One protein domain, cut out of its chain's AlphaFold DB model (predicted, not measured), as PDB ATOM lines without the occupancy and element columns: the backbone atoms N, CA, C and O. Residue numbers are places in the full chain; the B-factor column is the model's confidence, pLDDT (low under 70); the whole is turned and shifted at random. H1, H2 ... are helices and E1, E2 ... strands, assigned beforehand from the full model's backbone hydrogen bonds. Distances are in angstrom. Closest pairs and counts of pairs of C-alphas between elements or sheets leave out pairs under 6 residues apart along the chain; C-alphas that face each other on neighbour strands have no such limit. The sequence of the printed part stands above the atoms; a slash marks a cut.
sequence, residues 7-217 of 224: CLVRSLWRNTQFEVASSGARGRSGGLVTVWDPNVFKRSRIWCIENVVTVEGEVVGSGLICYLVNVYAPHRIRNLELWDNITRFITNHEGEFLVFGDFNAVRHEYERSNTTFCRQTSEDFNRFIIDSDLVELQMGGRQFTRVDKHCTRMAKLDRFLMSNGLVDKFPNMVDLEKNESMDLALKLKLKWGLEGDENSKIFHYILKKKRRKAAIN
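What this domain is: This is residues 7 to 217 of the 224 residues of the protein "RNA-directed DNA polymerase, eukaryota" of Artemisia annua (UniProt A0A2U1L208). A twisted six-stranded sheet has the helix H2 over one face, with H3 side by side with it, and H5 over the opposite face; the hairpin E1-E2 packs partly face to face on the E3-E4-E5 part. From H5 the chain turns into the long helix H6, whose residues 212 to 215 stick out with the last two residues. The 211 printed residues hold six named helices and eight named strands, in the order H1 E1 E2 E3 E4 E5 H2 E6 H3 E7 E8 H4 H5 H6; the class is mixed. The large sheet is mixed, in the order E3 E4 E5 E6 E8 E7. The whole is compact, with a radius of gyration of the C-alphas of 17.0 A and spans of 45 by 40 by 35 A.

Where its parts are: H1, residues 7 to 13, begins at C-alpha 7 (-9.781, 52.385, 41.894). E1 is residues 19 to 23 and E2 is 32 to 36. E3, residues 41 to 48, bends by 76 degrees at residue 44. E4, residues 52 to 59, measures 20.4 A, and E5, residues 65 to 72, 23.0 A. H2 is residues 80 to 91, E6 is 96 to 102, H3 is 119 to 131, E7 is 134 to 136, E8 is 158 to 163 and H4 is 164 to 169. H5 is residues 185 to 195. H6, residues 198 to 215, measures 24.5 A and ends at C-alpha 215 (-25.514, 36.192, 36.414).

How they stand to each other: E3, E4 and E5 form a meander, each strand the antiparallel neighbour of the one before, with N 47 and O 54 at 2.9 A and N 53 and O 70 at 2.9 A. E5, H2 and E6 form a right-handed strand-helix-strand unit, two parallel neighbours with a helix between; N 69 and O 98 are 2.8 A apart. E6, H3 and E7 form a split right-handed unit, with E8 between its strands. E8 is antiparallel to E6, N 161 to O 99 at 2.8 A, and to E7, N 135 to O 162 at 2.8 A. H2 has a height over the sheet of 9.6 A. It touches H3, the closest C-alphas being Trp 83 and Phe 128, 5.8 A. H3 only grazes the sheet. H4 and H5 are on the face opposite H2. The hairpin E1 and E2, N 21 to O 34 at 2.9 A, forms a sandwich, two sheets face to face, with the large sheet; the closest C-alphas of E1 and E3 are Ser 23 and Cys 48, 5.4 A. H1 and E2 are near each other. H5 and H6 are close but not clearly touching and about perpendicular, at 88 degrees; their closest C-alphas are Trp 192 and Asn 199, 6.5 A. O i to N i+4 pairs are within hydrogen-bond range throughout H1, H2, H3, H4 and H6, and in 5 of 7 in H5.

The domain as a whole: The C-alphas of Asp 168 and Asn 217, the two farthest apart, are 51.3 A apart. The printed part has no cut. The links E6 to H3, E7 to E8 and H4 to H5 are long. The mean pLDDT of the printed part is 71.9; 78 residues are under 70, among them 7 to 18 and 170 to 217.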
ATOM      1  N   CYS A   7      -9.476  51.551  40.728       51.06
ATOM      2  CA  CYS A   7      -9.781  52.385  41.894       51.06
ATOM      3  C   CYS A   7      -9.970  51.523  43.145       51.06
ATOM      4  O   CYS A   7      -9.466  51.853  44.221       51.06
ATOM      5  N   LEU A   8     -10.633  50.377  42.991       55.31
ATOM      6  CA  LEU A   8     -10.808  49.411  44.067       55.31
ATOM      7  C   LEU A   8      -9.478  48.772  44.484       55.31
ATOM      8  O   LEU A   8      -9.190  48.712  45.676       55.31
ATOM      9  N   VAL A   9      -8.634  48.371  43.529       55.12
ATOM     10  CA  VAL A   9      -7.289  47.839  43.828       55.12
ATOM     11  C   VAL A   9      -6.451  48.864  44.598       55.12
ATOM     12  O   VAL A   9      -5.872  48.523  45.627       55.12
ATOM     13  N   ARG A  10      -6.470  50.136  44.180       55.75
ATOM     14  CA  ARG A  10      -5.771  51.234  44.866       55.75
ATOM     15  C   ARG A  10      -6.238  51.421  46.313       55.75
ATOM     16  O   ARG A  10      -5.408  51.606  47.200       55.75
ATOM     17  N   SER A  11      -7.549  51.350  46.559       52.31
ATOM     18  CA  SER A  11      -8.111  51.475  47.914       52.31
ATOM     19  C   SER A  11      -7.682  50.338  48.851       52.31
ATOM     20  O   SER A  11      -7.442  50.577  50.032       52.31
ATOM     21  N   LEU A  12      -7.524  49.122  48.318       54.97
ATOM     22  CA  LEU A  12      -7.121  47.935  49.077       54.97
ATOM     23  C   LEU A  12      -5.611  47.887  49.322       54.97
ATOM     24  O   LEU A  12      -5.165  47.454  50.380       54.97
ATOM     25  N   TRP A  13      -4.825  48.349  48.352       57.16
ATOM     26  CA  TRP A  13      -3.367  48.328  48.416       57.16
ATOM     27  C   TRP A  13      -2.787  49.331  49.419       57.16
ATOM     28  O   TRP A  13      -1.712  49.108  49.970       57.16
ATOM     29  N   ARG A  14      -3.503  50.436  49.682       53.69
ATOM     30  CA  ARG A  14      -3.059  51.545  50.552       53.69
ATOM     31  C   ARG A  14      -1.713  52.180  50.135       53.69
ATOM     32  O   ARG A  14      -1.139  52.932  50.915       53.69
ATOM     33  N   ASN A  15      -1.236  51.932  48.912       57.09
ATOM     34  CA  ASN A  15      -0.109  52.621  48.271       57.09
ATOM     35  C   ASN A  15      -0.561  53.147  46.891       57.09
ATOM     36  O   ASN A  15      -1.452  52.591  46.244       57.09
ATOM     37  N   THR A  16      -0.008  54.286  46.475       59.94
ATOM     38  CA  THR A  16      -0.390  54.990  45.244       59.94
ATOM     39  C   THR A  16       0.281  54.435  43.994       59.94
ATOM     40  O   THR A  16      -0.268  54.624  42.910       59.94
ATOM     41  N   GLN A  17       1.403  53.724  44.140       64.25
ATOM     42  CA  GLN A  17       2.098  53.056  43.045       64.25
ATOM     43  C   GLN A  17       1.940  51.539  43.168       64.25
ATOM     44  O   GLN A  17       2.268  50.942  44.193       64.25
ATOM     45  N   PHE A  18       1.382  50.929  42.128       68.88
ATOM     46  CA  PHE A  18       1.226  49.485  42.011       68.88
ATOM     47  C   PHE A  18       1.102  49.094  40.542       68.88
ATOM     48  O   PHE A  18       0.562  49.847  39.729       68.88
ATOM     49  N   GLU A  19       1.548  47.888  40.227       70.06
ATOM     50  CA  GLU A  19       1.228  47.208  38.979       70.06
ATOM     51  C   GLU A  19       0.358  45.983  39.262       70.06
ATOM     52  O   GLU A  19       0.267  45.499  40.394       70.06
ATOM     53  N   VAL A  20      -0.344  45.510  38.230       72.31
ATOM     54  CA  VAL A  20      -1.297  44.413  38.374       72.31
ATOM     55  C   VAL A  20      -1.313  43.500  37.157       72.31
ATOM     56  O   VAL A  20      -1.326  43.946  36.011       72.31
ATOM     57  N   ALA A  21      -1.382  42.201  37.421       71.88
ATOM     58  CA  ALA A  21      -1.661  41.157  36.450       71.88
ATOM     59  C   ALA A  21      -2.990  40.506  36.825       71.88
ATOM     60  O   ALA A  21      -3.283  40.298  38.003       71.88
ATOM     61  N   SER A  22      -3.821  40.187  35.836       71.44
ATOM     62  CA  SER A  22      -5.076  39.493  36.109       71.44
ATOM     63  C   SER A  22      -5.449  38.519  35.006       71.44
ATOM     64  O   SER A  22      -5.201  38.766  33.826       71.44
ATOM     65  N   SER A  23      -6.074  37.417  35.410       71.19
ATOM     66  CA  SER A  23      -6.740  36.480  34.514       71.19
ATOM     67  C   SER A  23      -8.246  36.691  34.644       71.19
ATOM     68  O   SER A  23      -8.799  36.704  35.750       71.19
ATOM     69  N   GLY A  24      -8.914  36.934  33.513       58.31
ATOM     70  CA  GLY A  24     -10.360  37.132  33.476       58.31
ATOM     71  C   GLY A  24     -11.111  35.893  33.971       58.31
ATOM     72  O   GLY A  24     -10.635  34.770  33.831       58.31
ATOM     73  N   ALA A  25     -12.307  36.087  34.529       58.12
ATOM     74  CA  ALA A  25     -13.148  34.966  34.938       58.12
ATOM     75  C   ALA A  25     -13.516  34.108  33.710       58.12
ATOM     76  O   ALA A  25     -14.137  34.613  32.772       58.12
ATOM     77  N   ARG A  26     -13.144  32.824  33.716       52.84
ATOM     78  CA  ARG A  26     -13.598  31.826  32.735       52.84
ATOM     79  C   ARG A  26     -14.606  30.899  33.420       52.84
ATOM     80  O   ARG A  26     -14.308  30.277  34.433       52.84
ATOM     81  N   GLY A  27     -15.841  30.857  32.922       56.03
ATOM     82  CA  GLY A  27     -16.904  30.024  33.501       56.03
ATOM     83  C   GLY A  27     -17.290  30.409  34.941       56.03
ATOM     84  O   GLY A  27     -17.575  31.568  35.236       56.03
ATOM     85  N   ARG A  28     -17.349  29.423  35.853       43.97
ATOM     86  CA  ARG A  28     -17.669  29.643  37.282       43.97
ATOM     87  C   ARG A  28     -16.454  30.095  38.101       43.97
ATOM     88  O   ARG A  28     -16.637  30.508  39.247       43.97
ATOM     89  N   SER A  29     -15.247  30.034  37.554       51.88
ATOM     90  CA  SER A  29     -13.983  30.385  38.206       51.88
ATOM     91  C   SER A  29     -13.934  31.901  38.452       51.88
ATOM     92  O   SER A  29     -14.203  32.698  37.555       51.88
ATOM     93  N   GLY A  30     -13.700  32.327  39.699       60.12
ATOM     94  CA  GLY A  30     -13.471  33.748  39.989       60.12
ATOM     95  C   GLY A  30     -12.112  34.132  39.413       60.12
ATOM     96  O   GLY A  30     -11.176  33.363  39.572       60.12
ATOM     97  N   GLY A  31     -12.010  35.255  38.702       67.12
ATOM     98  CA  GLY A  31     -10.735  35.680  38.116       67.12
ATOM     99  C   GLY A  31      -9.623  35.825  39.162       67.12
ATOM    100  O   GLY A  31      -9.891  36.086  40.337       67.12
ATOM    101  N   LEU A  32      -8.383  35.674  38.710       70.06
ATOM    102  CA  LEU A  32      -7.167  35.818  39.510       70.06
ATOM    103  C   LEU A  32      -6.587  37.217  39.334       70.06
ATOM    104  O   LEU A  32      -6.608  37.762  38.230       70.06
ATOM    105  N   VAL A  33      -6.052  37.790  40.410       73.75
ATOM    106  CA  VAL A  33      -5.388  39.098  40.392       73.75
ATOM    107  C   VAL A  33      -4.127  39.020  41.243       73.75
ATOM    108  O   VAL A  33      -4.180  38.555  42.380       73.75
ATOM    109  N   THR A  34      -3.021  39.510  40.699       73.88
ATOM    110  CA  THR A  34      -1.728  39.646  41.369       73.88
ATOM    111  C   THR A  34      -1.325  41.110  41.328       73.88
ATOM    112  O   THR A  34      -1.286  41.686  40.246       73.88
ATOM    113  N   VAL A  35      -1.042  41.707  42.485       73.38
ATOM    114  CA  VAL A  35      -0.655  43.120  42.630       73.38
ATOM    115  C   VAL A  35       0.732  43.176  43.263       73.38
ATOM    116  O   VAL A  35       1.000  42.404  44.184       73.38
ATOM    117  N   TRP A  36       1.602  44.061  42.781       71.44
ATOM    118  CA  TRP A  36       2.947  44.266  43.333       71.44
ATOM    119  C   TRP A  36       3.383  45.734  43.240       71.44
ATOM    120  O   TRP A  36       2.778  46.534  42.522       71.44
ATOM    121  N   ASP A  37       4.431  46.090  43.988       71.00
ATOM    122  CA  ASP A  37       5.048  47.419  43.952       71.00
ATOM    123  C   ASP A  37       6.167  47.457  42.890       71.00
ATOM    124  O   ASP A  37       7.145  46.707  43.018       71.00
ATOM    125  N   PRO A  38       6.062  48.302  41.845       72.81
ATOM    126  CA  PRO A  38       7.061  48.381  40.778       72.81
ATOM    127  C   PRO A  38       8.421  48.921  41.243       72.81
ATOM    128  O   PRO A  38       9.430  48.688  40.577       72.81
ATOM    129  N   ASN A  39       8.482  49.611  42.387       70.81
ATOM    130  CA  ASN A  39       9.746  50.085  42.961       70.81
ATOM    131  C   ASN A  39      10.583  48.958  43.551       70.81
ATOM    132  O   ASN A  39      11.750  49.161  43.878       70.81
ATOM    133  N   VAL A  40       9.990  47.778  43.697       66.62
ATOM    134  CA  VAL A  40      10.640  46.667  44.371       66.62
ATOM    135  C   VAL A  40      10.610  45.394  43.531       66.62
ATOM    136  O   VAL A  40      11.520  44.582  43.644       66.62
ATOM    137  N   PHE A  41       9.633  45.236  42.634       75.62
ATOM    138  CA  PHE A  41       9.633  44.193  41.613       75.62
ATOM    139  C   PHE A  41       9.370  44.793  40.232       75.62
ATOM    140  O   PHE A  41       8.257  45.227  39.925       75.62
ATOM    141  N   LYS A  42      10.396  44.797  39.379       79.56
ATOM    142  CA  LYS A  42      10.292  45.263  37.996       79.56
ATOM    143  C   LYS A  42       9.816  44.126  37.113       79.56
ATOM    144  O   LYS A  42      10.538  43.158  36.901       79.56
ATOM    145  N   ARG A  43       8.602  44.253  36.585       88.12
ATOM    146  CA  ARG A  43       8.000  43.253  35.703       88.12
ATOM    147  C   ARG A  43       8.626  43.284  34.303       88.12
ATOM    148  O   ARG A  43       8.668  44.334  33.666       88.12
ATOM    149  N   SER A  44       8.906  42.095  33.774       92.06
ATOM    150  CA  SER A  44       9.262  41.845  32.372       92.06
ATOM    151  C   SER A  44       8.085  41.266  31.578       92.06
ATOM    152  O   SER A  44       7.610  41.889  30.624       92.06
ATOM    153  N   ARG A  45       7.545  40.106  31.981       93.06
ATOM    154  CA  ARG A  45       6.485  39.384  31.241       93.06
ATOM    155  C   ARG A  45       5.382  38.876  32.165       93.06
ATOM    156  O   ARG A  45       5.558  38.788  33.376       93.06
ATOM    157  N   ILE A  46       4.218  38.584  31.583       90.00
ATOM    158  CA  ILE A  46       3.065  38.004  32.285       90.00
ATOM    159  C   ILE A  46       2.517  36.837  31.469       90.00
ATOM    160  O   ILE A  46       2.289  36.978  30.267       90.00
ATOM    161  N   TRP A  47       2.199  35.739  32.151       91.56
ATOM    162  CA  TRP A  47       1.383  34.651  31.624       91.56
ATOM    163  C   TRP A  47       0.102  34.543  32.440       91.56
ATOM    164  O   TRP A  47       0.131  34.460  33.667       91.56
ATOM    165  N   CYS A  48      -1.034  34.513  31.749       84.38
ATOM    166  CA  CYS A  48      -2.337  34.319  32.370       84.38
ATOM    167  C   CYS A  48      -2.973  33.048  31.815       84.38
ATOM    168  O   CYS A  48      -3.439  33.024  30.673       84.38
ATOM    169  N   ILE A  49      -3.033  32.013  32.646       82.62
ATOM    170  CA  ILE A  49      -3.853  30.825  32.408       82.62
ATOM    171  C   ILE A  49      -5.038  30.828  33.388       82.62
ATOM    172  O   ILE A  49      -5.224  31.773  34.155       82.62
ATOM    173  N   GLU A  50      -5.928  29.838  33.310       79.19
ATOM    174  CA  GLU A  50      -7.199  29.882  34.051       79.19
ATOM    175  C   GLU A  50      -7.008  29.927  35.575       79.19
ATOM    176  O   GLU A  50      -7.605  30.766  36.246       79.19
ATOM    177  N   ASN A  51      -6.136  29.065  36.098       83.38
ATOM    178  CA  ASN A  51      -5.913  28.877  37.535       83.38
ATOM    179  C   ASN A  51      -4.554  29.412  38.007       83.38
ATOM    180  O   ASN A  51      -4.189  29.203  39.164       83.38
ATOM    181  N   VAL A  52      -3.796  30.078  37.126       87.75
ATOM    182  CA  VAL A  52      -2.463  30.609  37.439       87.75
ATOM    183  C   VAL A  52      -2.228  31.941  36.727       87.75
ATOM    184  O   VAL A  52      -2.498  32.080  35.531       87.75
ATOM    185  N   VAL A  53      -1.694  32.910  37.464       86.12
ATOM    186  CA  VAL A  53      -1.124  34.148  36.924       86.12
ATOM    187  C   VAL A  53       0.348  34.184  37.295       86.12
ATOM    188  O   VAL A  53       0.674  34.245  38.479       86.12
ATOM    189  N   THR A  54       1.217  34.185  36.291       92.06
ATOM    190  CA  THR A  54       2.665  34.270  36.478       92.06
ATOM    191  C   THR A  54       3.177  35.627  36.029       92.06
ATOM    192  O   THR A  54       2.830  36.089  34.943       92.06
ATOM    193  N   VAL A  55       4.022  36.248  36.845       87.50
ATOM    194  CA  VAL A  55       4.711  37.503  36.539       87.50
ATOM    195  C   VAL A  55       6.214  37.250  36.607       87.50
ATOM    196  O   VAL A  55       6.734  36.967  37.681       87.50
ATOM    197  N   GLU A  56       6.901  37.334  35.472       93.62
ATOM    198  CA  GLU A  56       8.368  37.358  35.412       93.62
ATOM    199  C   GLU A  56       8.847  38.782  35.652       93.62
ATOM    200  O   GLU A  56       8.262  39.748  35.144       93.62
ATOM    201  N   GLY A  57       9.950  38.908  36.369       88.81
ATOM    202  CA  GLY A  57      10.608  40.176  36.586       88.81
ATOM    203  C   GLY A  57      11.870  40.024  37.408       88.81
ATOM    204  O   GLY A  57      12.413  38.934  37.549       88.81
ATOM    205  N   GLU A  58      12.314  41.136  37.964       80.75
ATOM    206  CA  GLU A  58      13.486  41.209  38.821       80.75
ATOM    207  C   GLU A  58      13.115  41.929  40.115       80.75
ATOM    208  O   GLU A  58      12.444  42.968  40.098       80.75
ATOM    209  N   VAL A  59      13.573  41.399  41.250       72.31
ATOM    210  CA  VAL A  59      13.557  42.165  42.501       72.31
ATOM    211  C   VAL A  59      14.582  43.288  42.367       72.31
ATOM    212  O   VAL A  59      15.751  43.028  42.113       72.31
ATOM    213  N   VAL A  60      14.159  44.539  42.525       68.31
ATOM    214  CA  VAL A  60      15.017  45.701  42.263       68.31
ATOM    215  C   VAL A  60      16.305  45.618  43.083       68.31
ATOM    216  O   VAL A  60      16.268  45.594  44.311       68.31
ATOM    217  N   GLY A  61      17.443  45.593  42.385       68.56
ATOM    218  CA  GLY A  61      18.769  45.531  43.001       68.56
ATOM    219  C   GLY A  61      19.276  44.118  43.292       68.56
ATOM    220  O   GLY A  61      20.389  43.989  43.794       68.56
ATOM    221  N   SER A  62      18.512  43.066  42.974       71.56
ATOM    222  CA  SER A  62      18.972  41.682  43.126       71.56
ATOM    223  C   SER A  62      19.759  41.176  41.915       71.56
ATOM    224  O   SER A  62      20.610  40.303  42.084       71.56
ATOM    225  N   GLY A  63      19.490  41.699  40.710       75.94
ATOM    226  CA  GLY A  63      20.053  41.193  39.456       75.94
ATOM    227  C   GLY A  63      19.511  39.820  39.041       75.94
ATOM    228  O   GLY A  63      20.126  39.153  38.211       75.94
ATOM    229  N   LEU A  64      18.408  39.359  39.642       77.44
ATOM    230  CA  LEU A  64      17.896  37.998  39.470       77.44
ATOM    231  C   LEU A  64      16.529  37.965  38.834       77.44
ATOM    232  O   LEU A  64      15.594  38.623  39.292       77.44
ATOM    233  N   ILE A  65      16.411  37.085  37.848       89.31
ATOM    234  CA  ILE A  65      15.130  36.737  37.259       89.31
ATOM    235  C   ILE A  65      14.330  35.939  38.288       89.31
ATOM    236  O   ILE A  65      14.770  34.895  38.773       89.31
ATOM    237  N   CYS A  66      13.149  36.451  38.604       87.94
ATOM    238  CA  CYS A  66      12.213  35.888  39.557       87.94
ATOM    239  C   CYS A  66      10.815  35.781  38.936       87.94
ATOM    240  O   CYS A  66      10.364  36.664  38.201       87.94
ATOM    241  N   TYR A  67      10.087  34.733  39.311       91.88
ATOM    242  CA  TYR A  67       8.725  34.462  38.869       91.88
ATOM    243  C   TYR A  67       7.767  34.475  40.059       91.88
ATOM    244  O   TYR A  67       7.864  33.656  40.973       91.88
ATOM    245  N   LEU A  68       6.798  35.388  40.027       86.25
ATOM    246  CA  LEU A  68       5.674  35.425  40.960       86.25
ATOM    247  C   LEU A  68       4.524  34.606  40.373       86.25
ATOM    248  O   LEU A  68       3.864  35.055  39.437       86.25
ATOM    249  N   VAL A  69       4.274  33.418  40.918       90.69
ATOM    250  CA  VAL A  69       3.269  32.469  40.420       90.69
ATOM    251  C   VAL A  69       2.084  32.429  41.385       90.69
ATOM    252  O   VAL A  69       2.137  31.791  42.434       90.69
ATOM    253  N   ASN A  70       0.997  33.117  41.038       86.56
ATOM    254  CA  ASN A  70      -0.229  33.158  41.832       86.56
ATOM    255  C   ASN A  70      -1.210  32.071  41.382       86.56
ATOM    256  O   ASN A  70      -1.698  32.111  40.250       86.56
ATOM    257  N   VAL A  71      -1.517  31.129  42.268       89.12
ATOM    258  CA  VAL A  71      -2.315  29.931  42.002       89.12
ATOM    259  C   VAL A  71      -3.684  30.022  42.676       89.12
ATOM    260  O   VAL A  71      -3.807  30.367  43.852       89.12
ATOM    261  N   TYR A  72      -4.727  29.640  41.942       87.50
ATOM    262  CA  TYR A  72      -6.049  29.346  42.490       87.50
ATOM    263  C   TYR A  72      -6.506  27.974  42.011       87.50
ATOM    264  O   TYR A  72      -7.052  27.825  40.918       87.50
ATOM    265  N   ALA A  73      -6.276  26.952  42.826       88.38
ATOM    266  CA  ALA A  73      -6.626  25.589  42.468       88.38
ATOM    267  C   ALA A  73      -8.115  25.303  42.745       88.38
ATOM    268  O   ALA A  73      -8.630  25.657  43.810       88.38
ATOM    269  N   PRO A  74      -8.839  24.629  41.838       83.94
ATOM    270  CA  PRO A  74     -10.217  24.210  42.078       83.94
ATOM    271  C   PRO A  74     -10.393  23.320  43.325       83.94
ATOM    272  O   PRO A  74      -9.657  22.365  43.552       83.94
ATOM    273  N   HIS A  75     -11.439  23.582  44.116       75.50
ATOM    274  CA  HIS A  75     -11.661  22.916  45.414       75.50
ATOM    275  C   HIS A  75     -12.173  21.463  45.348       75.50
ATOM    276  O   HIS A  75     -12.033  20.719  46.312       75.50
ATOM    277  N   ARG A  76     -12.847  21.061  44.264       68.88
ATOM    278  CA  ARG A  76     -13.536  19.753  44.160       68.88
ATOM    279  C   ARG A  76     -13.006  18.861  43.041       68.88
ATOM    280  O   ARG A  76     -13.571  17.802  42.795       68.88
ATOM    281  N   ILE A  77     -11.969  19.312  42.348       74.88
ATOM    282  CA  ILE A  77     -11.364  18.609  41.221       74.88
ATOM    283  C   ILE A  77      -9.960  18.209  41.661       74.88
ATOM    284  O   ILE A  77      -9.287  18.964  42.361       74.88
ATOM    285  N   ARG A  78      -9.532  17.002  41.292       81.12
ATOM    286  CA  ARG A  78      -8.151  16.572  41.507       81.12
ATOM    287  C   ARG A  78      -7.241  17.423  40.619       81.12
ATOM    288  O   ARG A  78      -7.392  17.415  39.404       81.12
ATOM    289  N   ASN A  79      -6.300  18.138  41.223       87.81
ATOM    290  CA  ASN A  79      -5.512  19.180  40.556       87.81
ATOM    291  C   ASN A  79      -4.209  18.668  39.907       87.81
ATOM    292  O   ASN A  79      -3.277  19.442  39.746       87.81
ATOM    293  N   LEU A  80      -4.134  17.386  39.524       92.31
ATOM    294  CA  LEU A  80      -2.917  16.785  38.948       92.31
ATOM    295  C   LEU A  80      -2.396  17.547  37.726       92.31
ATOM    296  O   LEU A  80      -1.232  17.910  37.682       92.31
ATOM    297  N   GLU A  81      -3.268  17.837  36.762       91.94
ATOM    298  CA  GLU A  81      -2.871  18.555  35.548       91.94
ATOM    299  C   GLU A  81      -2.371  19.974  35.859       91.94
ATOM    300  O   GLU A  81      -1.427  20.457  35.239       91.94
ATOM    301  N   LEU A  82      -2.973  20.638  36.852       93.00
ATOM    302  CA  LEU A  82      -2.519  21.947  37.317       93.00
ATOM    303  C   LEU A  82      -1.105  21.857  37.897       93.00
ATOM    304  O   LEU A  82      -0.267  22.691  37.564       93.00
ATOM    305  N   TRP A  83      -0.846  20.849  38.729       96.12
ATOM    306  CA  TRP A  83       0.471  20.597  39.303       96.12
ATOM    307  C   TRP A  83       1.512  20.316  38.228       96.12
ATOM    308  O   TRP A  83       2.507  21.029  38.168       96.12
ATOM    309  N   ASP A  84       1.234  19.385  37.316       95.69
ATOM    310  CA  ASP A  84       2.132  19.057  36.211       95.69
ATOM    311  C   ASP A  84       2.441  20.284  35.342       95.69
ATOM    312  O   ASP A  84       3.572  20.477  34.904       95.69
ATOM    313  N   ASN A  85       1.443  21.132  35.080       95.12
ATOM    314  CA  ASN A  85       1.632  22.346  34.290       95.12
ATOM    315  C   ASN A  85       2.512  23.375  35.007       95.12
ATOM    316  O   ASN A  85       3.338  24.012  34.355       95.12
ATOM    317  N   ILE A  86       2.363  23.530  36.326       96.38
ATOM    318  CA  ILE A  86       3.221  24.423  37.115       96.38
ATOM    319  C   ILE A  86       4.642  23.857  37.184       96.38
ATOM    320  O   ILE A  86       5.585  24.600  36.932       96.38
ATOM    321  N   THR A  87       4.810  22.558  37.437       97.31
ATOM    322  CA  THR A  87       6.128  21.906  37.452       97.31
ATOM    323  C   THR A  87       6.826  22.053  36.105       97.31
ATOM    324  O   THR A  87       7.948  22.539  36.065       97.31
ATOM    325  N   ARG A  88       6.146  21.762  34.985       96.88
ATOM    326  CA  ARG A  88       6.699  21.986  33.636       96.88
ATOM    327  C   ARG A  88       7.074  23.443  33.394       96.88
ATOM    328  O   ARG A  88       8.052  23.720  32.709       96.88
ATOM    329  N   PHE A  89       6.277  24.385  33.901       96.56
ATOM    330  CA  PHE A  89       6.610  25.801  33.791       96.56
ATOM    331  C   PHE A  89       7.912  26.104  34.538       96.56
ATOM    332  O   PHE A  89       8.799  26.709  33.946       96.56
ATOM    333  N   ILE A  90       8.045  25.637  35.780       96.75
ATOM    334  CA  ILE A  90       9.244  25.822  36.607       96.75
ATOM    335  C   ILE A  90      10.472  25.198  35.935       96.75
ATOM    336  O   ILE A  90      11.484  25.869  35.777       96.75
ATOM    337  N   THR A  91      10.377  23.961  35.444       96.19
ATOM    338  CA  THR A  91      11.519  23.263  34.824       96.19
ATOM    339  C   THR A  91      11.970  23.874  33.498       96.19
ATOM    340  O   THR A  91      13.109  23.673  33.091       96.19
ATOM    341  N   ASN A  92      11.081  24.579  32.792       96.69
ATOM    342  CA  ASN A  92      11.365  25.147  31.471       96.69
ATOM    343  C   ASN A  92      11.845  26.604  31.515       96.69
ATOM    344  O   ASN A  92      12.106  27.178  30.456       96.69
ATOM    345  N   HIS A  93      11.910  27.222  32.693       95.81
ATOM    346  CA  HIS A  93      12.288  28.622  32.841       95.81
ATOM    347  C   HIS A  93      13.454  28.753  33.816       95.81
ATOM    348  O   HIS A  93      13.396  28.277  34.944       95.81
ATOM    349  N   GLU A  94      14.506  29.442  33.382       93.62
ATOM    350  CA  GLU A  94      15.638  29.774  34.242       93.62
ATOM    351  C   GLU A  94      15.285  30.960  35.148       93.62
ATOM    352  O   GLU A  94      14.782  31.988  34.681       93.62
ATOM    353  N   GLY A  95      15.556  30.812  36.445       92.31
ATOM    354  CA  GLY A  95      15.339  31.830  37.468       92.31
ATOM    355  C   GLY A  95      14.760  31.251  38.754       92.31
ATOM    356  O   GLY A  95      14.660  30.038  38.926       92.31
ATOM    357  N   GLU A  96      14.379  32.143  39.660       89.12
ATOM    358  CA  GLU A  96      13.851  31.784  40.975       89.12
ATOM    359  C   GLU A  96      12.327  31.912  41.038       89.12
ATOM    360  O   GLU A  96      11.734  32.785  40.405       89.12
ATOM    361  N   PHE A  97      11.668  31.081  41.844       92.44
ATOM    362  CA  PHE A  97      10.210  30.995  41.877       92.44
ATOM    363  C   PHE A  97       9.654  31.293  43.261       92.44
ATOM    364  O   PHE A  97      10.081  30.731  44.266       92.44
ATOM    365  N   LEU A  98       8.622  32.136  43.289       87.38
ATOM    366  CA  LEU A  98       7.719  32.299  44.416       87.38
ATOM    367  C   LEU A  98       6.316  31.886  43.973       87.38
ATOM    368  O   LEU A  98       5.613  32.641  43.296       87.38
ATOM    369  N   VAL A  99       5.895  30.695  44.386       91.06
ATOM    370  CA  VAL A  99       4.560  30.158  44.118       91.06
ATOM    371  C   VAL A  99       3.678  30.378  45.334       91.06
ATOM    372  O   VAL A  99       4.008  29.986  46.450       91.06
ATOM    373  N   PHE A 100       2.530  31.013  45.152       86.69
ATOM    374  CA  PHE A 100       1.654  31.363  46.259       86.69
ATOM    375  C   PHE A 100       0.192  31.370  45.838       86.69
ATOM    376  O   PHE A 100      -0.126  31.491  44.665       86.69
ATOM    377  N   GLY A 101      -0.710  31.299  46.812       84.69
ATOM    378  CA  GLY A 101      -2.146  31.432  46.553       84.69
ATOM    379  C   GLY A 101      -2.957  30.400  47.317       84.69
ATOM    380  O   GLY A 101      -2.469  29.896  48.329       84.69
ATOM    381  N   ASP A 102      -4.164  30.120  46.831       84.88
ATOM    382  CA  ASP A 102      -5.079  29.117  47.381       84.88
ATOM    383  C   ASP A 102      -4.918  27.817  46.587       84.88
ATOM    384  O   ASP A 102      -5.445  27.659  45.481       84.88
ATOM    385  N   PHE A 103      -4.179  26.873  47.160       89.25
ATOM    386  CA  PHE A 103      -3.920  25.577  46.538       89.25
ATOM    387  C   PHE A 103      -5.085  24.603  46.720       89.25
ATOM    388  O   PHE A 103      -5.073  23.525  46.126       89.25
ATOM    389  N   ASN A 104      -6.074  24.938  47.559       88.94
ATOM    390  CA  ASN A 104      -7.179  24.059  47.942       88.94
ATOM    391  C   ASN A 104      -6.750  22.614  48.301       88.94
ATOM    392  O   ASN A 104      -7.563  21.688  48.260       88.94
ATOM    393  N   ALA A 105      -5.494  22.432  48.718       90.44
ATOM    394  CA  ALA A 105      -4.862  21.156  49.012       90.44
ATOM    395  C   ALA A 105      -4.168  21.210  50.378       90.44
ATOM    396  O   ALA A 105      -3.568  22.214  50.768       90.44
ATOM    397  N   VAL A 106      -4.282  20.104  51.107       91.38
ATOM    398  CA  VAL A 106      -3.603  19.883  52.388       91.38
ATOM    399  C   VAL A 106      -2.403  18.970  52.154       91.38
ATOM    400  O   VAL A 106      -2.476  18.090  51.301       91.38
ATOM    401  N   ARG A 107      -1.309  19.195  52.883       92.25
ATOM    402  CA  ARG A 107      -0.086  18.377  52.862       92.25
ATOM    403  C   ARG A 107      -0.112  17.280  53.915       92.25
ATOM    404  O   ARG A 107       0.477  16.220  53.705       92.25
ATOM    405  N   HIS A 108      -0.770  17.550  55.041       91.25
ATOM    406  CA  HIS A 108      -0.854  16.637  56.174       91.25
ATOM    407  C   HIS A 108      -2.261  16.606  56.770       91.25
ATOM    408  O   HIS A 108      -3.038  17.551  56.640       91.25
ATOM    409  N   GLU A 109      -2.586  15.515  57.459       89.88
ATOM    410  CA  GLU A 109      -3.909  15.312  58.055       89.88
ATOM    411  C   GLU A 109      -4.239  16.359  59.127       89.88
ATOM    412  O   GLU A 109      -5.342  16.901  59.134       89.88
ATOM    413  N   TYR A 110      -3.260  16.729  59.960       89.06
ATOM    414  CA  TYR A 110      -3.425  17.729  61.022       89.06
ATOM    415  C   TYR A 110      -3.720  19.146  60.504       89.06
ATOM    416  O   TYR A 110      -4.144  20.013  61.263       89.06
ATOM    417  N   GLU A 111      -3.518  19.407  59.211       86.69
ATOM    418  CA  GLU A 111      -3.853  20.689  58.585       86.69
ATOM    419  C   GLU A 111      -5.343  20.808  58.257       86.69
ATOM    420  O   GLU A 111      -5.762  21.760  57.592       86.69
ATOM    421  N   ARG A 112      -6.151  19.840  58.697       86.12
ATOM    422  CA  ARG A 112      -7.586  19.780  58.484       86.12
ATOM    423  C   ARG A 112      -8.292  19.366  59.773       86.12
ATOM    424  O   ARG A 112      -7.876  18.443  60.460       86.12
ATOM    425  N   SER A 113      -9.393  20.042  60.088       84.62
ATOM    426  CA  SER A 113     -10.216  19.750  61.263       84.62
ATOM    427  C   SER A 113     -11.670  19.512  60.857       84.62
ATOM    428  O   SER A 113     -12.218  20.243  60.021       84.62
ATOM    429  N   ASN A 114     -12.283  18.468  61.427       78.88
ATOM    430  CA  ASN A 114     -13.693  18.092  61.256       78.88
ATOM    431  C   ASN A 114     -14.151  17.919  59.793       78.88
ATOM    432  O   ASN A 114     -15.299  18.197  59.438       78.88
ATOM    433  N   THR A 115     -13.252  17.465  58.916       78.38
ATOM    434  CA  THR A 115     -13.562  17.089  57.526       78.38
ATOM    435  C   THR A 115     -12.723  15.896  57.088       78.38
ATOM    436  O   THR A 115     -11.675  15.621  57.661       78.38
ATOM    437  N   THR A 116     -13.171  15.191  56.048       81.06
ATOM    438  CA  THR A 116     -12.460  14.028  55.506       81.06
ATOM    439  C   THR A 116     -11.116  14.432  54.897       81.06
ATOM    440  O   THR A 116     -11.043  15.334  54.047       81.06
ATOM    441  N   PHE A 117     -10.058  13.738  55.305       86.00
ATOM    442  CA  PHE A 117      -8.735  13.826  54.704       86.00
ATOM    443  C   PHE A 117      -8.632  12.850  53.526       86.00
ATOM    444  O   PHE A 117      -8.965  11.674  53.650       86.00
ATOM    445  N   CYS A 118      -8.191  13.339  52.365       87.44
ATOM    446  CA  CYS A 118      -7.951  12.501  51.194       87.44
ATOM    447  C   CYS A 118      -6.441  12.360  50.981       87.44
ATOM    448  O   CYS A 118      -5.794  13.256  50.432       87.44
ATOM    449  N   ARG A 119      -5.902  11.212  51.406       89.81
ATOM    450  CA  ARG A 119      -4.475  10.882  51.318       89.81
ATOM    451  C   ARG A 119      -3.930  11.038  49.897       89.81
ATOM    452  O   ARG A 119      -2.935  11.723  49.719       89.81
ATOM    453  N   GLN A 120      -4.648  10.537  48.892       91.44
ATOM    454  CA  GLN A 120      -4.219  10.625  47.492       91.44
ATOM    455  C   GLN A 120      -3.994  12.072  47.030       91.44
ATOM    456  O   GLN A 120      -2.965  12.382  46.441       91.44
ATOM    457  N   THR A 121      -4.934  12.981  47.321       90.44
ATOM    458  CA  THR A 121      -4.786  14.395  46.928       90.44
ATOM    459  C   THR A 121      -3.643  15.091  47.663       90.44
ATOM    460  O   THR A 121      -3.023  15.997  47.114       90.44
ATOM    461  N   SER A 122      -3.362  14.655  48.894       92.88
ATOM    462  CA  SER A 122      -2.260  15.161  49.708       92.88
ATOM    463  C   SER A 122      -0.910  14.675  49.183       92.88
ATOM    464  O   SER A 122       0.036  15.451  49.115       92.88
ATOM    465  N   GLU A 123      -0.822  13.406  48.786       95.00
ATOM    466  CA  GLU A 123       0.368  12.814  48.168       95.00
ATOM    467  C   GLU A 123       0.670  13.462  46.818       95.00
ATOM    468  O   GLU A 123       1.812  13.838  46.573       95.00
ATOM    469  N   ASP A 124      -0.350  13.687  45.984       95.25
ATOM    470  CA  ASP A 124      -0.188  14.400  44.714       95.25
ATOM    471  C   ASP A 124       0.375  15.813  44.920       95.25
ATOM    472  O   ASP A 124       1.260  16.239  44.182       95.25
ATOM    473  N   PHE A 125      -0.123  16.534  45.929       96.00
ATOM    474  CA  PHE A 125       0.338  17.887  46.232       96.00
ATOM    475  C   PHE A 125       1.747  17.909  46.841       96.00
ATOM    476  O   PHE A 125       2.558  18.759  46.488       96.00
ATOM    477  N   ASN A 126       2.075  16.958  47.719       96.69
ATOM    478  CA  ASN A 126       3.429  16.839  48.260       96.69
ATOM    479  C   ASN A 126       4.442  16.456  47.176       96.69
ATOM    480  O   ASN A 126       5.537  17.009  47.158       96.69
ATOM    481  N   ARG A 127       4.067  15.565  46.251       97.31
ATOM    482  CA  ARG A 127       4.894  15.221  45.090       97.31
ATOM    483  C   ARG A 127       5.141  16.437  44.204       97.31
ATOM    484  O   ARG A 127       6.283  16.688  43.874       97.31
ATOM    485  N   PHE A 128       4.115  17.237  43.912       97.31
ATOM    486  CA  PHE A 128       4.278  18.507  43.194       97.31
ATOM    487  C   PHE A 128       5.344  19.419  43.819       97.31
ATOM    488  O   PHE A 128       6.183  19.962  43.104       97.31
ATOM    489  N   ILE A 129       5.310  19.585  45.145       97.06
ATOM    490  CA  ILE A 129       6.272  20.424  45.871       97.06
ATOM    491  C   ILE A 129       7.696  19.877  45.703       97.06
ATOM    492  O   ILE A 129       8.607  20.646  45.420       97.06
ATOM    493  N   ILE A 130       7.862  18.557  45.836       96.62
ATOM    494  CA  ILE A 130       9.154  17.873  45.698       96.62
ATOM    495  C   ILE A 130       9.671  17.954  44.256       96.62
ATOM    496  O   ILE A 130      10.793  18.395  44.037       96.62
ATOM    497  N   ASP A 131       8.850  17.580  43.275       96.69
ATOM    498  CA  ASP A 131       9.225  17.524  41.855       96.69
ATOM    499  C   ASP A 131       9.549  18.914  41.281       96.69
ATOM    500  O   ASP A 131      10.258  19.025  40.285       96.69
ATOM    501  N   SER A 132       9.028  19.974  41.904       96.62
ATOM    502  CA  SER A 132       9.287  21.364  41.511       96.62
ATOM    503  C   SER A 132      10.439  22.016  42.288       96.62
ATOM    504  O   SER A 132      10.652  23.215  42.127       96.62
ATOM    505  N   ASP A 133      11.132  21.262  43.148       95.50
ATOM    506  CA  ASP A 133      12.188  21.741  44.054       95.50
ATOM    507  C   ASP A 133      11.776  22.973  44.884       95.50
ATOM    508  O   ASP A 133      12.482  23.980  44.990       95.50
ATOM    509  N   LEU A 134      10.564  22.910  45.446       94.88
ATOM    510  CA  LEU A 134       9.982  23.993  46.228       94.88
ATOM    511  C   LEU A 134      10.013  23.697  47.729       94.88
ATOM    512  O   LEU A 134       9.715  22.597  48.196       94.88
ATOM    513  N   VAL A 135      10.245  24.745  48.508       91.00
ATOM    514  CA  VAL A 135      10.213  24.740  49.968       91.00
ATOM    515  C   VAL A 135       9.043  25.588  50.446       91.00
ATOM    516  O   VAL A 135       8.855  26.724  50.016       91.00
ATOM    517  N   GLU A 136       8.227  25.041  51.348       86.62
ATOM    518  CA  GLU A 136       7.164  25.820  51.985       86.62
ATOM    519  C   GLU A 136       7.751  26.778  53.015       86.62
ATOM    520  O   GLU A 136       8.426  26.355  53.953       86.62
ATOM    521  N   LEU A 137       7.412  28.059  52.881       77.62
ATOM    522  CA  LEU A 137       7.710  29.040  53.912       77.62
ATOM    523  C   LEU A 137       6.760  28.868  55.095       77.62
ATOM    524  O   LEU A 137       5.532  28.871  54.937       77.62
ATOM    525  N   GLN A 138       7.328  28.774  56.296       67.69
ATOM    526  CA  GLN A 138       6.543  28.764  57.521       67.69
ATOM    527  C   GLN A 138       5.975  30.160  57.762       67.69
ATOM    528  O   GLN A 138       6.658  31.069  58.222       67.69
ATOM    529  N   MET A 139       4.695  30.343  57.437       56.62
ATOM    530  CA  MET A 139       3.961  31.538  57.836       56.62
ATOM    531  C   MET A 139       3.822  31.533  59.360       56.62
ATOM    532  O   MET A 139       3.046  30.742  59.897       56.62
ATOM    533  N   GLY A 140       4.552  32.408  60.053       50.12
ATOM    534  CA  GLY A 140       4.290  32.678  61.467       50.12
ATOM    535  C   GLY A 140       2.818  33.064  61.675       50.12
ATOM    536  O   GLY A 140       2.236  33.788  60.860       50.12
ATOM    537  N   GLY A 141       2.187  32.557  62.740       59.25
ATOM    538  CA  GLY A 141       0.794  32.869  63.090       59.25
ATOM    539  C   GLY A 141      -0.188  31.691  63.006       59.25
ATOM    540  O   GLY A 141      -0.007  30.663  63.653       59.25
ATOM    541  N   ARG A 142      -1.319  31.878  62.300       58.50
ATOM    542  CA  ARG A 142      -2.487  30.970  62.340       58.50
ATOM    543  C   ARG A 142      -2.235  29.668  61.566       58.50
ATOM    544  O   ARG A 142      -1.995  29.692  60.365       58.50
ATOM    545  N   GLN A 143      -2.427  28.529  62.234       65.06
ATOM    546  CA  GLN A 143      -2.273  27.180  61.661       65.06
ATOM    547  C   GLN A 143      -3.245  26.872  60.502       65.06
ATOM    548  O   GLN A 143      -2.941  26.049  59.640       65.06
ATOM    549  N   PHE A 144      -4.406  27.536  60.456       71.81
ATOM    550  CA  PHE A 144      -5.434  27.350  59.429       71.81
ATOM    551  C   PHE A 144      -5.683  28.651  58.666       71.81
ATOM    552  O   PHE A 144      -5.766  29.724  59.267       71.81
ATOM    553  N   THR A 145      -5.866  28.552  57.348       72.75
ATOM    554  CA  THR A 145      -6.086  29.714  56.466       72.75
ATOM    555  C   THR A 145      -7.540  29.838  56.021       72.75
ATOM    556  O   THR A 145      -7.988  30.909  55.617       72.75
ATOM    557  N   ARG A 146      -8.314  28.756  56.162       77.06
ATOM    558  CA  ARG A 146      -9.743  28.720  55.880       77.06
ATOM    559  C   ARG A 146     -10.509  28.158  57.060       77.06
ATOM    560  O   ARG A 146     -10.215  27.067  57.540       77.06
ATOM    561  N   VAL A 147     -11.554  28.879  57.444       78.44
ATOM    562  CA  VAL A 147     -12.526  28.476  58.459       78.44
ATOM    563  C   VAL A 147     -13.914  28.544  57.828       78.44
ATOM    564  O   VAL A 147     -14.200  29.429  57.016       78.44
ATOM    565  N   ASP A 148     -14.764  27.564  58.112       77.75
ATOM    566  CA  ASP A 148     -16.134  27.585  57.620       77.75
ATOM    567  C   ASP A 148     -17.026  28.558  58.410       77.75
ATOM    568  O   ASP A 148     -16.650  29.087  59.450       77.75
ATOM    569  N   LYS A 149     -18.237  28.819  57.901       74.81
ATOM    570  CA  LYS A 149     -19.156  29.822  58.475       74.81
ATOM    571  C   LYS A 149     -19.536  29.580  59.941       74.81
ATOM    572  O   LYS A 149     -20.001  30.503  60.594       74.81
ATOM    573  N   HIS A 150     -19.398  28.342  60.402       76.56
ATOM    574  CA  HIS A 150     -19.793  27.910  61.737       76.56
ATOM    575  C   HIS A 150     -18.581  27.714  62.651       76.56
ATOM    576  O   HIS A 150     -18.749  27.255  63.774       76.56
ATOM    577  N   CYS A 151     -17.372  28.031  62.173       76.75
ATOM    578  CA  CYS A 151     -16.110  27.809  62.876       76.75
ATOM    579  C   CYS A 151     -15.889  26.356  63.321       76.75
ATOM    580  O   CYS A 151     -15.147  26.098  64.264       76.75
ATOM    581  N   THR A 152     -16.519  25.398  62.640       79.12
ATOM    582  CA  THR A 152     -16.411  23.976  62.973       79.12
ATOM    583  C   THR A 152     -15.412  23.263  62.085       79.12
ATOM    584  O   THR A 152     -14.830  22.275  62.514       79.12
ATOM    585  N   ARG A 153     -15.186  23.746  60.858       80.19
ATOM    586  CA  ARG A 153     -14.265  23.124  59.899       80.19
ATOM    587  C   ARG A 153     -13.155  24.084  59.540       80.19
ATOM    588  O   ARG A 153     -13.418  25.222  59.150       80.19
ATOM    589  N   MET A 154     -11.926  23.594  59.623       81.88
ATOM    590  CA  MET A 154     -10.731  24.395  59.385       81.88
ATOM    591  C   MET A 154      -9.775  23.659  58.456       81.88
ATOM    592  O   MET A 154      -9.699  22.429  58.494       81.88
ATOM    593  N   ALA A 155      -9.075  24.403  57.603       85.25
ATOM    594  CA  ALA A 155      -8.039  23.855  56.744       85.25
ATOM    595  C   ALA A 155      -6.929  24.875  56.444       85.25
ATOM    596  O   ALA A 155      -7.205  26.069  56.305       85.25
ATOM    597  N   LYS A 156      -5.686  24.404  56.294       84.88
ATOM    598  CA  LYS A 156      -4.573  25.180  55.722       84.88
ATOM    599  C   LYS A 156      -4.520  24.956  54.209       84.88
ATOM    600  O   LYS A 156      -4.138  23.878  53.755       84.88
ATOM    601  N   LEU A 157      -4.963  25.946  53.438       84.44
ATOM    602  CA  LEU A 157      -5.079  25.864  51.973       84.44
ATOM    603  C   LEU A 157      -4.240  26.919  51.251       84.44
ATOM    604  O   LEU A 157      -3.818  26.697  50.116       84.44
ATOM    605  N   ASP A 158      -3.979  28.043  51.914       83.50
ATOM    606  CA  ASP A 158      -3.155  29.116  51.381       83.50
ATOM    607  C   ASP A 158      -1.699  28.877  51.761       83.50
ATOM    608  O   ASP A 158      -1.388  28.630  52.929       83.50
ATOM    609  N   ARG A 159      -0.805  28.938  50.773       85.69
ATOM    610  CA  ARG A 159       0.626  28.680  50.984       85.69
ATOM    611  C   ARG A 159       1.502  29.653  50.222       85.69
ATOM    612  O   ARG A 159       1.043  30.370  49.323       85.69
ATOM    613  N   PHE A 160       2.767  29.635  50.615       83.19
ATOM    614  CA  PHE A 160       3.886  30.183  49.878       83.19
ATOM    615  C   PHE A 160       4.955  29.114  49.770       83.19
ATOM    616  O   PHE A 160       5.327  28.500  50.769       83.19
ATOM    617  N   LEU A 161       5.421  28.913  48.554       89.19
ATOM    618  CA  LEU A 161       6.429  27.950  48.189       89.19
ATOM    619  C   LEU A 161       7.523  28.708  47.433       89.19
ATOM    620  O   LEU A 161       7.208  29.522  46.562       89.19
ATOM    621  N   MET A 162       8.780  28.474  47.782       87.69
ATOM    622  CA  MET A 162       9.939  29.134  47.182       87.69
ATOM    623  C   MET A 162      10.926  28.114  46.636       87.69
ATOM    624  O   MET A 162      11.087  27.055  47.234       87.69
ATOM    625  N   SER A 163      11.600  28.439  45.537       91.19
ATOM    626  CA  SER A 163      12.776  27.684  45.097       91.19
ATOM    627  C   SER A 163      13.925  27.832  46.099       91.19
ATOM    628  O   SER A 163      14.047  28.861  46.772       91.19
ATOM    629  N   ASN A 164      14.792  26.820  46.180       87.75
ATOM    630  CA  ASN A 164      15.945  26.842  47.087       87.75
ATOM    631  C   ASN A 164      16.873  28.042  46.842       87.75
ATOM    632  O   ASN A 164      17.279  28.701  47.795       87.75
ATOM    633  N   GLY A 165      17.133  28.404  45.583       83.88
ATOM    634  CA  GLY A 165      17.988  29.551  45.267       83.88
ATOM    635  C   GLY A 165      17.417  30.892  45.748       83.88
ATOM    636  O   GLY A 165      18.173  31.803  46.100       83.88
ATOM    637  N   LEU A 166      16.090  31.016  45.856       78.88
ATOM    638  CA  LEU A 166      15.442  32.173  46.468       78.88
ATOM    639  C   LEU A 166      15.577  32.146  47.993       78.88
ATOM    640  O   LEU A 166      15.861  33.178  48.600       78.88
ATOM    641  N   VAL A 167      15.408  30.973  48.604       78.12
ATOM    642  CA  VAL A 167      15.579  30.772  50.050       78.12
ATOM    643  C   VAL A 167      17.002  31.121  50.487       78.12
ATOM    644  O   VAL A 167      17.172  31.881  51.438       78.12
ATOM    645  N   ASP A 168      18.018  30.662  49.757       79.62
ATOM    646  CA  ASP A 168      19.430  30.906  50.076       79.62
ATOM    647  C   ASP A 168      19.801  32.391  50.027       79.62
ATOM    648  O   ASP A 168      20.651  32.866  50.783       79.62
ATOM    649  N   LYS A 169      19.152  33.154  49.144       71.50
ATOM    650  CA  LYS A 169      19.371  34.602  49.012       71.50
ATOM    651  C   LYS A 169      18.598  35.416  50.025       71.50
ATOM    652  O   LYS A 169      19.008  36.523  50.371       71.50
ATOM    653  N   PHE A 170      17.493  34.865  50.507       68.19
ATOM    654  CA  PHE A 170      16.661  35.474  51.522       68.19
ATOM    655  C   PHE A 170      16.509  34.530  52.724       68.19
ATOM    656  O   PHE A 170      15.386  34.190  53.089       68.19
ATOM    657  N   PRO A 171      17.610  34.142  53.403       62.84
ATOM    658  CA  PRO A 171      17.573  33.125  54.461       62.84
ATOM    659  C   PRO A 171      16.715  33.572  55.651       62.84
ATOM    660  O   PRO A 171      16.074  32.766  56.321       62.84
ATOM    661  N   ASN A 172      16.612  34.887  55.855       53.84
ATOM    662  CA  ASN A 172      15.746  35.487  56.861       53.84
ATOM    663  C   ASN A 172      14.241  35.262  56.576       53.84
ATOM    664  O   ASN A 172      13.438  35.413  57.492       53.84
ATOM    665  N   MET A 173      13.834  34.908  55.345       53.19
ATOM    666  CA  MET A 173      12.430  34.650  54.982       53.19
ATOM    667  C   MET A 173      11.898  33.316  55.504       53.19
ATOM    668  O   MET A 173      10.683  33.137  55.550       53.19
ATOM    669  N   VAL A 174      12.775  32.383  55.878       53.81
ATOM    670  CA  VAL A 174      12.367  31.080  56.424       53.81
ATOM    671  C   VAL A 174      11.874  31.231  57.868       53.81
ATOM    672  O   VAL A 174      10.899  30.586  58.248       53.81
ATOM    673  N   ASP A 175      12.463  32.174  58.613       51.38
ATOM    674  CA  ASP A 175      12.130  32.507  60.003       51.38
ATOM    675  C   ASP A 175      11.422  33.874  60.089       51.38
ATOM    676  O   ASP A 175      11.956  34.879  60.569       51.38
ATOM    677  N   LEU A 176      10.170  33.912  59.623       48.62
ATOM    678  CA  LEU A 176       9.336  35.124  59.551       48.62
ATOM    679  C   LEU A 176       8.995  35.771  60.900       48.62
ATOM    680  O   LEU A 176       8.424  36.860  60.924       48.62
ATOM    681  N   GLU A 177       9.322  35.130  62.019       46.06
ATOM    682  CA  GLU A 177       8.998  35.641  63.353       46.06
ATOM    683  C   GLU A 177       9.920  36.777  63.828       46.06
ATOM    684  O   GLU A 177       9.591  37.432  64.815       46.06
ATOM    685  N   LYS A 178      11.064  37.039  63.168       40.91
ATOM    686  CA  LYS A 178      12.136  37.871  63.762       40.91
ATOM    687  C   LYS A 178      12.606  39.102  62.981       40.91
ATOM    688  O   LYS A 178      13.471  39.805  63.494       40.91
ATOM    689  N   ASN A 179      12.094  39.398  61.784       36.34
ATOM    690  CA  ASN A 179      12.678  40.467  60.958       36.34
ATOM    691  C   ASN A 179      11.648  41.461  60.398       36.34
ATOM    692  O   ASN A 179      10.862  41.130  59.513       36.34
ATOM    693  N   GLU A 180      11.724  42.714  60.856       42.09
ATOM    694  CA  GLU A 180      10.939  43.853  60.348       42.09
ATOM    695  C   GLU A 180      11.343  44.276  58.914       42.09
ATOM    696  O   GLU A 180      10.600  44.992  58.240       42.09
ATOM    697  N   SER A 181      12.492  43.798  58.417       37.78
ATOM    698  CA  SER A 181      13.178  44.333  57.228       37.78
ATOM    699  C   SER A 181      12.961  43.575  55.907       37.78
ATOM    700  O   SER A 181      13.650  43.864  54.931       37.78
ATOM    701  N   MET A 182      12.021  42.629  55.802       41.16
ATOM    702  CA  MET A 182      11.727  41.956  54.518       41.16
ATOM    703  C   MET A 182      10.404  42.432  53.938       41.16
ATOM    704  O   MET A 182       9.349  41.812  54.071       41.16
ATOM    705  N   ASP A 183      10.497  43.599  53.310       45.72
ATOM    706  CA  ASP A 183       9.357  44.439  52.980       45.72
ATOM    707  C   ASP A 183       8.545  43.942  51.774       45.72
ATOM    708  O   ASP A 183       7.351  44.199  51.692       45.72
ATOM    709  N   LEU A 184       9.128  43.188  50.834       45.59
ATOM    710  CA  LEU A 184       8.457  43.080  49.541       45.59
ATOM    711  C   LEU A 184       7.364  42.024  49.439       45.59
ATOM    712  O   LEU A 184       6.198  42.354  49.512       45.59
ATOM    713  N   ALA A 185       7.679  40.753  49.200       42.88
ATOM    714  CA  ALA A 185       6.635  39.752  48.949       42.88
ATOM    715  C   ALA A 185       5.840  39.408  50.222       42.88
ATOM    716  O   ALA A 185       4.682  38.983  50.174       42.88
ATOM    717  N   LEU A 186       6.475  39.640  51.371       41.91
ATOM    718  CA  LEU A 186       5.959  39.326  52.686       41.91
ATOM    719  C   LEU A 186       5.034  40.407  53.229       41.91
ATOM    720  O   LEU A 186       3.968  40.021  53.688       41.91
ATOM    721  N   LYS A 187       5.273  41.724  53.087       43.44
ATOM    722  CA  LYS A 187       4.236  42.698  53.507       43.44
ATOM    723  C   LYS A 187       2.964  42.613  52.667       43.44
ATOM    724  O   LYS A 187       1.891  42.905  53.191       43.44
ATOM    725  N   LEU A 188       3.035  42.124  51.426       41.22
ATOM    726  CA  LEU A 188       1.851  41.968  50.567       41.22
ATOM    727  C   LEU A 188       0.885  40.889  51.054       41.22
ATOM    728  O   LEU A 188      -0.313  41.010  50.813       41.22
ATOM    729  N   LYS A 189       1.365  39.873  51.783       41.88
ATOM    730  CA  LYS A 189       0.506  38.805  52.318       41.88
ATOM    731  C   LYS A 189       0.586  38.590  53.836       41.88
ATOM    732  O   LYS A 189      -0.409  38.134  54.374       41.88
ATOM    733  N   LEU A 190       1.656  38.948  54.554       35.34
ATOM    734  CA  LEU A 190       1.650  39.039  56.029       35.34
ATOM    735  C   LEU A 190       0.673  40.119  56.477       35.34
ATOM    736  O   LEU A 190      -0.089  39.866  57.394       35.34
ATOM    737  N   LYS A 191       0.580  41.269  55.796       34.88
ATOM    738  CA  LYS A 191      -0.477  42.247  56.096       34.88
ATOM    739  C   LYS A 191      -1.874  41.673  55.816       34.88
ATOM    740  O   LYS A 191      -2.778  41.896  56.607       34.88
ATOM    741  N   TRP A 192      -2.052  40.851  54.773       40.00
ATOM    742  CA  TRP A 192      -3.320  40.140  54.516       40.00
ATOM    743  C   TRP A 192      -3.615  38.991  55.500       40.00
ATOM    744  O   TRP A 192      -4.776  38.772  55.839       40.00
ATOM    745  N   GLY A 193      -2.596  38.266  55.967       32.34
ATOM    746  CA  GLY A 193      -2.702  37.155  56.915       32.34
ATOM    747  C   GLY A 193      -2.842  37.607  58.372       32.34
ATOM    748  O   GLY A 193      -3.577  36.974  59.128       32.34
ATOM    749  N   LEU A 194      -2.202  38.723  58.742       31.72
ATOM    750  CA  LEU A 194      -2.284  39.374  60.055       31.72
ATOM    751  C   LEU A 194      -3.570  40.201  60.207       31.72
ATOM    752  O   LEU A 194      -4.211  40.101  61.249       31.72
ATOM    753  N   GLU A 195      -3.993  40.965  59.183       34.44
ATOM    754  CA  GLU A 195      -5.272  41.705  59.233       34.44
ATOM    755  C   GLU A 195      -6.493  40.782  59.128       34.44
ATOM    756  O   GLU A 195      -7.569  41.206  59.518       34.44
ATOM    757  N   GLY A 196      -6.330  39.532  58.669       31.56
ATOM    758  CA  GLY A 196      -7.288  38.440  58.844       31.56
ATOM    759  C   GLY A 196      -8.706  38.689  58.314       31.56
ATOM    760  O   GLY A 196      -9.465  39.493  58.834       31.56
ATOM    761  N   ASP A 197      -9.138  37.853  57.369       41.50
ATOM    762  CA  ASP A 197     -10.551  37.643  57.009       41.50
ATOM    763  C   ASP A 197     -11.267  38.819  56.311       41.50
ATOM    764  O   ASP A 197     -11.955  38.574  55.327       41.50
ATOM    765  N   GLU A 198     -11.071  40.088  56.676       33.91
ATOM    766  CA  GLU A 198     -11.741  41.210  56.000       33.91
ATOM    767  C   GLU A 198     -11.274  41.391  54.553       33.91
ATOM    768  O   GLU A 198     -12.109  41.456  53.657       33.91
ATOM    769  N   ASN A 199      -9.970  41.366  54.272       36.12
ATOM    770  CA  ASN A 199      -9.463  41.544  52.904       36.12
ATOM    771  C   ASN A 199      -9.771  40.339  51.995       36.12
ATOM    772  O   ASN A 199     -10.141  40.526  50.836       36.12
ATOM    773  N   SER A 200      -9.736  39.109  52.523       39.69
ATOM    774  CA  SER A 200     -10.162  37.903  51.794       39.69
ATOM    775  C   SER A 200     -11.684  37.848  51.622       39.69
ATOM    776  O   SER A 200     -12.161  37.508  50.540       39.69
ATOM    777  N   LYS A 201     -12.481  38.250  52.625       37.94
ATOM    778  CA  LYS A 201     -13.941  38.410  52.499       37.94
ATOM    779  C   LYS A 201     -14.301  39.510  51.524       37.94
ATOM    780  O   LYS A 201     -15.236  39.294  50.767       37.94
ATOM    781  N   ILE A 202     -13.590  40.635  51.504       34.31
ATOM    782  CA  ILE A 202     -13.802  41.749  50.573       34.31
ATOM    783  C   ILE A 202     -13.403  41.319  49.163       34.31
ATOM    784  O   ILE A 202     -14.197  41.488  48.246       34.31
ATOM    785  N   PHE A 203     -12.262  40.658  48.972       40.91
ATOM    786  CA  PHE A 203     -11.855  40.098  47.680       40.91
ATOM    787  C   PHE A 203     -12.854  39.043  47.174       40.91
ATOM    788  O   PHE A 203     -13.374  39.138  46.059       40.91
ATOM    789  N   HIS A 204     -13.240  38.087  48.025       41.81
ATOM    790  CA  HIS A 204     -14.295  37.125  47.718       41.81
ATOM    791  C   HIS A 204     -15.667  37.787  47.543       41.81
ATOM    792  O   HIS A 204     -16.467  37.293  46.753       41.81
ATOM    793  N   TYR A 205     -15.969  38.888  48.230       35.25
ATOM    794  CA  TYR A 205     -17.196  39.674  48.080       35.25
ATOM    795  C   TYR A 205     -17.206  40.409  46.744       35.25
ATOM    796  O   TYR A 205     -18.219  40.376  46.056       35.25
ATOM    797  N   ILE A 206     -16.085  40.985  46.315       38.62
ATOM    798  CA  ILE A 206     -15.911  41.616  45.004       38.62
ATOM    799  C   ILE A 206     -16.100  40.569  43.907       38.62
ATOM    800  O   ILE A 206     -16.896  40.778  42.988       38.62
ATOM    801  N   LEU A 207     -15.462  39.401  44.038       40.47
ATOM    802  CA  LEU A 207     -15.643  38.276  43.120       40.47
ATOM    803  C   LEU A 207     -17.088  37.743  43.128       40.47
ATOM    804  O   LEU A 207     -17.658  37.498  42.064       40.47
ATOM    805  N   LYS A 208     -17.736  37.619  44.295       38.41
ATOM    806  CA  LYS A 208     -19.148  37.196  44.429       38.41
ATOM    807  C   LYS A 208     -20.136  38.238  43.886       38.41
ATOM    808  O   LYS A 208     -21.124  37.859  43.262       38.41
ATOM    809  N   LYS A 209     -19.882  39.536  44.075       36.47
ATOM    810  CA  LYS A 209     -20.693  40.652  43.560       36.47
ATOM    811  C   LYS A 209     -20.561  40.758  42.042       36.47
ATOM    812  O   LYS A 209     -21.572  40.943  41.368       36.47
ATOM    813  N   LYS A 210     -19.355  40.553  41.495       42.94
ATOM    814  CA  LYS A 210     -19.133  40.414  40.047       42.94
ATOM    815  C   LYS A 210     -19.829  39.168  39.482       42.94
ATOM    816  O   LYS A 210     -20.509  39.298  38.472       42.94
ATOM    817  N   ARG A 211     -19.774  38.010  40.164       42.47
ATOM    818  CA  ARG A 211     -20.562  36.809  39.801       42.47
ATOM    819  C   ARG A 211     -22.068  37.092  39.770       42.47
ATOM    820  O   ARG A 211     -22.719  36.703  38.812       42.47
ATOM    821  N   ARG A 212     -22.617  37.792  40.774       39.31
ATOM    822  CA  ARG A 212     -24.033  38.212  40.782       39.31
ATOM    823  C   ARG A 212     -24.359  39.140  39.613       39.31
ATOM    824  O   ARG A 212     -25.320  38.873  38.913       39.31
ATOM    825  N   LYS A 213     -23.552  40.174  39.351       42.38
ATOM    826  CA  LYS A 213     -23.773  41.079  38.207       42.38
ATOM    827  C   LYS A 213     -23.695  40.361  36.853       42.38
ATOM    828  O   LYS A 213     -24.509  40.647  35.993       42.38
ATOM    829  N   ALA A 214     -22.771  39.416  36.679       37.81
ATOM    830  CA  ALA A 214     -22.663  38.624  35.451       37.81
ATOM    831  C   ALA A 214     -23.795  37.585  35.299       37.81
ATOM    832  O   ALA A 214     -24.154  37.240  34.180       37.81
ATOM    833  N   ALA A 215     -24.370  37.105  36.410       37.12
ATOM    834  CA  ALA A 215     -25.514  36.192  36.414       37.12
ATOM    835  C   ALA A 215     -26.869  36.891  36.174       37.12
ATOM    836  O   ALA A 215     -27.823  36.226  35.790       37.12
ATOM    837  N   ILE A 216     -26.963  38.215  36.367       42.22
ATOM    838  CA  ILE A 216     -28.194  39.016  36.174       42.22
ATOM    839  C   ILE A 216     -28.354  39.482  34.703       42.22
ATOM    840  O   ILE A 216     -29.071  40.426  34.411       42.22
ATOM    841  N   ASN A 217     -27.745  38.783  33.740       44.75
ATOM    842  CA  ASN A 217     -28.024  38.980  32.306       44.75
ATOM    843  C   ASN A 217     -29.066  37.989  31.749       44.75
ATOM    844  O   ASN A 217     -29.115  37.751  30.547       44.75
TER     845      ASN A 217